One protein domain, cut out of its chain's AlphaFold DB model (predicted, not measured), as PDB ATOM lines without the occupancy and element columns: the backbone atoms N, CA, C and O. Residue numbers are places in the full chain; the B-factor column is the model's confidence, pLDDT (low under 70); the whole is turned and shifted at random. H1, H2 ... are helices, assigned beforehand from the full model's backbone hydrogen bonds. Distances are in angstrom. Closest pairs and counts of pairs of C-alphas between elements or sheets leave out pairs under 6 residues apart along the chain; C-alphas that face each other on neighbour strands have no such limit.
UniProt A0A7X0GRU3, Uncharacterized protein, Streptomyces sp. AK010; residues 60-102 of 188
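This is residues 60 to 102 of the 188 residues of an uncharacterized protein of Streptomyces sp. AK010 (UniProt A0A7X0GRU3). The chain makes a flat loop of three short helices and a long stretch with no named element: H1, the longest helix, is at one end of the longest axis, H2 and H3 follow each other at the other end, and residues 86 to 102 run back along the remaining edge to finish on the side of H1. Residues 71 to 74, the link from H1 to H2, dip inward between the two ends of the loop. The printed part has 43 residues, with three named helices in the order H1, H2, H3 and no named strand; the class is all helix, although under half of the residues, 18 of 43, are in named elements. The whole is compact, with a radius of gyration of the C-alphas of 10.5 A, and its C-alphas span 29 by 22 by 12 A.

H1, residues 62 to 70, and H2, residues 75 to 79, touch only at the corner by their link, and only just, with 3 pairs of C-alphas within 8 A. Their closest C-alphas are those of Ala 65 and Val 75, 6.2 A apart, and their centres are 11.6 A apart. H3, residues 82 to 85, and H2 are near each other, with 6 pairs of C-alphas within 10 A. H1 and H3 are apart. Every pair of O i and N i+4 is within hydrogen-bond range in H1 and H2; H3, with four residues, is too short for such a pair, and its 1 pair of O i and N i+3 is within range.

H1 runs from Ala 62, with its C-alpha at (207.597, 195.560, 195.231), to Glu 70, with its C-alpha at (200.237, 191.429, 186.125), 12.4 A from first to last C-alpha. H2 runs from Val 75 to Lys 79 and is 6.2 A long from first to last C-alpha. H3 runs from Gly 82 to Asp 85, 5.7 A from first to last C-alpha, and ends with C-alpha 85 at (211.564, 194.136, 172.294). Residues 86 to 102 hold no named element, though 88 to 90 and 95 to 97 are short helical runs. The C-alphas of residues 86 to 102 lie 7 to 16 A from the mean of all C-alphas.

The two C-alphas farthest apart are those of Asp 85 and Val 102, at 28.7 A, while the first and last printed C-alphas, those of Ile 60 and Val 102, are 13.5 A apart. The printed part has no cut. The links from H1 to H2, of 4 residues, and from H2 to H3, of 2 residues, are both tight. The outline is flat. The mean pLDDT of the printed part is 84.2, and no printed residue is under 70.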
ATOM      1  N   ILE A  60     212.481 200.085 192.502       79.94
ATOM      2  CA  ILE A  60     211.044 200.016 192.227       79.94
ATOM      3  C   ILE A  60     210.373 199.313 193.417       79.94
ATOM      4  O   ILE A  60     210.813 198.213 193.765       79.94
ATOM      5  N   PRO A  61     209.354 199.920 194.053       82.38
ATOM      6  CA  PRO A  61     208.570 199.276 195.104       82.38
ATOM      7  C   PRO A  61     208.008 197.916 194.661       82.38
ATOM      8  O   PRO A  61     207.632 197.736 193.501       82.38
ATOM      9  N   ALA A  62     207.975 196.936 195.567       83.88
ATOM     10  CA  ALA A  62     207.597 195.560 195.231       83.88
ATOM     11  C   ALA A  62     206.133 195.434 194.772       83.88
ATOM     12  O   ALA A  62     205.827 194.633 193.892       83.88
ATOM     13  N   ASP A  63     205.244 196.252 195.330       82.75
ATOM     14  CA  ASP A  63     203.839 196.361 194.937       82.75
ATOM     15  C   ASP A  63     203.690 196.906 193.509       82.75
ATOM     16  O   ASP A  63     202.921 196.367 192.713       82.75
ATOM     17  N   LEU A  64     204.482 197.921 193.150       85.38
ATOM     18  CA  LEU A  64     204.527 198.468 191.796       85.38
ATOM     19  C   LEU A  64     205.076 197.436 190.803       85.38
ATOM     20  O   LEU A  64     204.496 197.238 189.737       85.38
ATOM     21  N   ALA A  65     206.155 196.738 191.164       87.31
ATOM     22  CA  ALA A  65     206.715 195.666 190.345       87.31
ATOM     23  C   ALA A  65     205.715 194.512 190.139       87.31
ATOM     24  O   ALA A  65     205.614 193.983 189.033       87.31
ATOM     25  N   GLY A  66     204.943 194.160 191.173       87.19
ATOM     26  CA  GLY A  66     203.873 193.166 191.094       87.19
ATOM     27  C   GLY A  66     202.774 193.564 190.110       87.19
ATOM     28  O   GLY A  66     202.476 192.803 189.193       87.19
ATOM     29  N   LYS A  67     202.238 194.785 190.229       86.81
ATOM     30  CA  LYS A  67     201.206 195.296 189.311       86.81
ATOM     31  C   LYS A  67     201.701 195.381 187.867       86.81
ATOM     32  O   LYS A  67     201.004 194.977 186.946       86.81
ATOM     33  N   LEU A  68     202.930 195.854 187.647       87.94
ATOM     34  CA  LEU A  68     203.530 195.866 186.308       87.94
ATOM     35  C   LEU A  68     203.638 194.448 185.727       87.94
ATOM     36  O   LEU A  68     203.350 194.244 184.548       87.94
ATOM     37  N   LYS A  69     203.970 193.457 186.562       88.81
ATOM     38  CA  LYS A  69     204.056 192.051 186.157       88.81
ATOM     39  C   LYS A  69     202.697 191.447 185.794       88.81
ATOM     40  O   LYS A  69     202.637 190.685 184.833       88.81
ATOM     41  N   GLU A  70     201.618 191.804 186.495       87.50
ATOM     42  CA  GLU A  70     200.237 191.429 186.125       87.50
ATOM     43  C   GLU A  70     199.871 191.928 184.721       87.50
ATOM     44  O   GLU A  70     199.184 191.246 183.965       87.50
ATOM     45  N   HIS A  71     200.421 193.079 184.344       85.56
ATOM     46  CA  HIS A  71     200.292 193.673 183.021       85.56
ATOM     47  C   HIS A  71     201.361 193.201 182.013       85.56
ATOM     48  O   HIS A  71     201.517 193.782 180.940       85.56
ATOM     49  N   GLY A  72     202.106 192.134 182.326       85.31
ATOM     50  CA  GLY A  72     203.094 191.526 181.429       85.31
ATOM     51  C   GLY A  72     204.448 192.242 181.366       85.31
ATOM     52  O   GLY A  72     205.306 191.849 180.573       85.31
ATOM     53  N   ILE A  73     204.674 193.256 182.206       87.00
ATOM     54  CA  ILE A  73     205.945 193.978 182.309       87.00
ATOM     55  C   ILE A  73     206.750 193.411 183.481       87.00
ATOM     56  O   ILE A  73     206.544 193.764 184.642       87.00
ATOM     57  N   ASP A  74     207.713 192.541 183.179       88.94
ATOM     58  CA  ASP A  74     208.686 192.083 184.172       88.94
ATOM     59  C   ASP A  74     209.823 193.106 184.295       88.94
ATOM     60  O   ASP A  74     210.628 193.279 183.379       88.94
ATOM     61  N   VAL A  75     209.863 193.810 185.426       88.94
ATOM     62  CA  VAL A  75     210.793 194.918 185.684       88.94
ATOM     63  C   VAL A  75     212.258 194.475 185.647       88.94
ATOM     64  O   VAL A  75     213.110 195.248 185.212       88.94
ATOM     65  N   ASP A  76     212.577 193.254 186.077       89.25
ATOM     66  CA  ASP A  76     213.961 192.780 186.094       89.25
ATOM     67  C   ASP A  76     214.417 192.402 184.687       89.25
ATOM     68  O   ASP A  76     215.448 192.890 184.225       89.25
ATOM     69  N   ARG A  77     213.568 191.698 183.926       89.44
ATOM     70  CA  ARG A  77     213.810 191.494 182.489       89.44
ATOM     71  C   ARG A  77     213.923 192.824 181.743       89.44
ATOM     72  O   ARG A  77     214.724 192.953 180.817       89.44
ATOM     73  N   TRP A  78     213.113 193.810 182.118       88.69
ATOM     74  CA  TRP A  78     213.148 195.139 181.522       88.69
ATOM     75  C   TRP A  78     214.498 195.820 181.775       88.69
ATOM     76  O   TRP A  78     215.108 196.297 180.820       88.69
ATOM     77  N   LYS A  79     215.019 195.797 183.011       87.88
ATOM     78  CA  LYS A  79     216.370 196.300 183.345       87.88
ATOM     79  C   LYS A  79     217.467 195.603 182.536       87.88
ATOM     80  O   LYS A  79     218.391 196.272 182.080       87.88
ATOM     81  N   ASP A  80     217.320 194.302 182.301       90.25
ATOM     82  CA  ASP A  80     218.283 193.483 181.555       90.25
ATOM     83  C   ASP A  80     218.170 193.626 180.022       90.25
ATOM     84  O   ASP A  80     218.857 192.939 179.266       90.25
ATOM     85  N   GLY A  81     217.339 194.554 179.532       89.56
ATOM     86  CA  GLY A  81     217.248 194.898 178.110       89.56
ATOM     87  C   GLY A  81     215.954 194.480 177.418       89.56
ATOM     88  O   GLY A  81     215.838 194.696 176.214       89.56
ATOM     89  N   GLY A  82     214.967 193.946 178.146       86.00
ATOM     90  CA  GLY A  82     213.654 193.578 177.601       86.00
ATOM     91  C   GLY A  82     212.880 194.739 176.965       86.00
ATOM     92  O   GLY A  82     212.008 194.505 176.135       86.00
ATOM     93  N   TRP A  83     213.244 195.987 177.277       88.44
ATOM     94  CA  TRP A  83     212.705 197.184 176.624       88.44
ATOM     95  C   TRP A  83     213.007 197.269 175.125       88.44
ATOM     96  O   TRP A  83     212.308 197.970 174.400       88.44
ATOM     97  N   LYS A  84     214.044 196.568 174.645       89.94
ATOM     98  CA  LYS A  84     214.410 196.546 173.221       89.94
ATOM     99  C   LYS A  84     213.365 195.840 172.361       89.94
ATOM    100  O   LYS A  84     213.213 196.195 171.199       89.94
ATOM    101  N   ASP A  85     212.631 194.898 172.948       85.94
ATOM    102  CA  ASP A  85     211.564 194.136 172.294       85.94
ATOM    103  C   ASP A  85     210.175 194.743 172.574       85.94
ATOM    104  O   ASP A  85     209.159 194.046 172.535       85.94
ATOM    105  N   TRP A  86     210.125 196.032 172.927       87.12
ATOM    106  CA  TRP A  86     208.875 196.728 173.205       87.12
ATOM    107  C   TRP A  86     207.954 196.756 171.982       87.12
ATOM    108  O   TRP A  86     208.381 196.984 170.849       87.12
ATOM    109  N   ASP A  87     206.665 196.568 172.245       83.19
ATOM    110  CA  ASP A  87     205.603 196.514 171.250       83.19
ATOM    111  C   ASP A  87     204.497 197.492 171.650       83.19
ATOM    112  O   ASP A  87     203.941 197.405 172.749       83.19
ATOM    113  N   LYS A  88     204.178 198.424 170.747       84.12
ATOM    114  CA  LYS A  88     203.149 199.445 170.962       84.12
ATOM    115  C   LYS A  88     201.783 198.824 171.241       84.12
ATOM    116  O   LYS A  88     201.064 199.336 172.091       84.12
ATOM    117  N   ASP A  89     201.456 197.726 170.566       84.62
ATOM    118  CA  ASP A  89     200.152 197.071 170.686       84.62
ATOM    119  C   ASP A  89     200.019 196.300 172.010       84.62
ATOM    120  O   ASP A  89     198.914 195.955 172.424       84.62
ATOM    121  N   LYS A  90     201.141 196.053 172.700       78.44
ATOM    122  CA  LYS A  90     201.189 195.427 174.029       78.44
ATOM    123  C   LYS A  90     201.452 196.424 175.157       78.44
ATOM    124  O   LYS A  90     201.540 196.022 176.315       78.44
ATOM    125  N   TRP A  91     201.632 197.705 174.840       83.94
ATOM    126  CA  TRP A  91     201.986 198.708 175.833       83.94
ATOM    127  C   TRP A  91     200.765 199.229 176.593       83.94
ATOM    128  O   TRP A  91     199.711 199.476 176.005       83.94
ATOM    129  N   LEU A  92     200.952 199.478 177.892       83.50
ATOM    130  CA  LEU A  92     199.940 200.009 178.811       83.50
ATOM    131  C   LEU A  92     199.634 201.473 178.486       83.50
ATOM    132  O   LEU A  92     200.198 202.403 179.061       83.50
ATOM    133  N   SER A  93     198.775 201.666 177.491       81.38
ATOM    134  CA  SER A  93     198.356 202.977 176.992       81.38
ATOM    135  C   SER A  93     196.904 203.304 177.333       81.38
ATOM    136  O   SER A  93     196.544 204.481 177.382       81.38
ATOM    137  N   ASP A  94     196.086 202.293 177.635       79.44
ATOM    138  CA  ASP A  94     194.733 202.500 178.136       79.44
ATOM    139  C   ASP A  94     194.767 202.995 179.588       79.44
ATOM    140  O   ASP A  94     195.546 202.527 180.418       79.44
ATOM    141  N   ALA A  95     193.835 203.883 179.939       74.38
ATOM    142  CA  ALA A  95     193.718 204.414 181.299       74.38
ATOM    143  C   ALA A  95     193.510 203.321 182.367       74.38
ATOM    144  O   ALA A  95     193.927 203.492 183.509       74.38
ATOM    145  N   LYS A  96     192.881 202.196 182.002       74.38
ATOM    146  CA  LYS A  96     192.653 201.045 182.895       74.38
ATOM    147  C   LYS A  96     193.943 200.288 183.238       74.38
ATOM    148  O   LYS A  96     194.000 199.632 184.269       74.38
ATOM    149  N   ASP A  97     194.946 200.386 182.367       79.69
ATOM    150  CA  ASP A  97     196.233 199.702 182.480       79.69
ATOM    151  C   ASP A  97     197.285 200.607 183.150       79.69
ATOM    152  O   ASP A  97     198.443 200.225 183.321       79.69
ATOM    153  N   PHE A  98     196.889 201.826 183.543       80.50
ATOM    154  CA  PHE A  98     197.748 202.762 184.251       80.50
ATOM    155  C   PHE A  98     198.017 202.271 185.675       80.50
ATOM    156  O   PHE A  98     197.165 202.332 186.567       80.50
ATOM    157  N   VAL A  99     199.246 201.821 185.909       80.44
ATOM    158  CA  VAL A  99     199.689 201.383 187.228       80.44
ATOM    159  C   VAL A  99     200.067 202.599 188.076       80.44
ATOM    160  O   VAL A  99     201.205 203.062 188.049       80.44
ATOM    161  N   ASN A 100     199.106 203.108 188.854       76.75
ATOM    162  CA  ASN A 100     199.355 204.164 189.836       76.75
ATOM    163  C   ASN A 100     199.707 203.555 191.209       76.75
ATOM    164  O   ASN A 100     198.841 202.916 191.828       76.75
ATOM    165  N   PRO A 101     200.943 203.710 191.714       72.12
ATOM    166  CA  PRO A 101     201.246 203.369 193.097       72.12
ATOM    167  C   PRO A 101     200.474 204.320 194.021       72.12
ATOM    168  O   PRO A 101     200.662 205.534 194.003       72.12
ATOM    169  N   VAL A 102     199.571 203.767 194.830       73.56
ATOM    170  CA  VAL A 102     198.852 204.550 195.837       73.56
ATOM    171  C   VAL A 102     199.756 204.655 197.054       73.56
ATOM    172  O   VAL A 102     200.032 203.651 197.704       73.56
TER     173      VAL A 102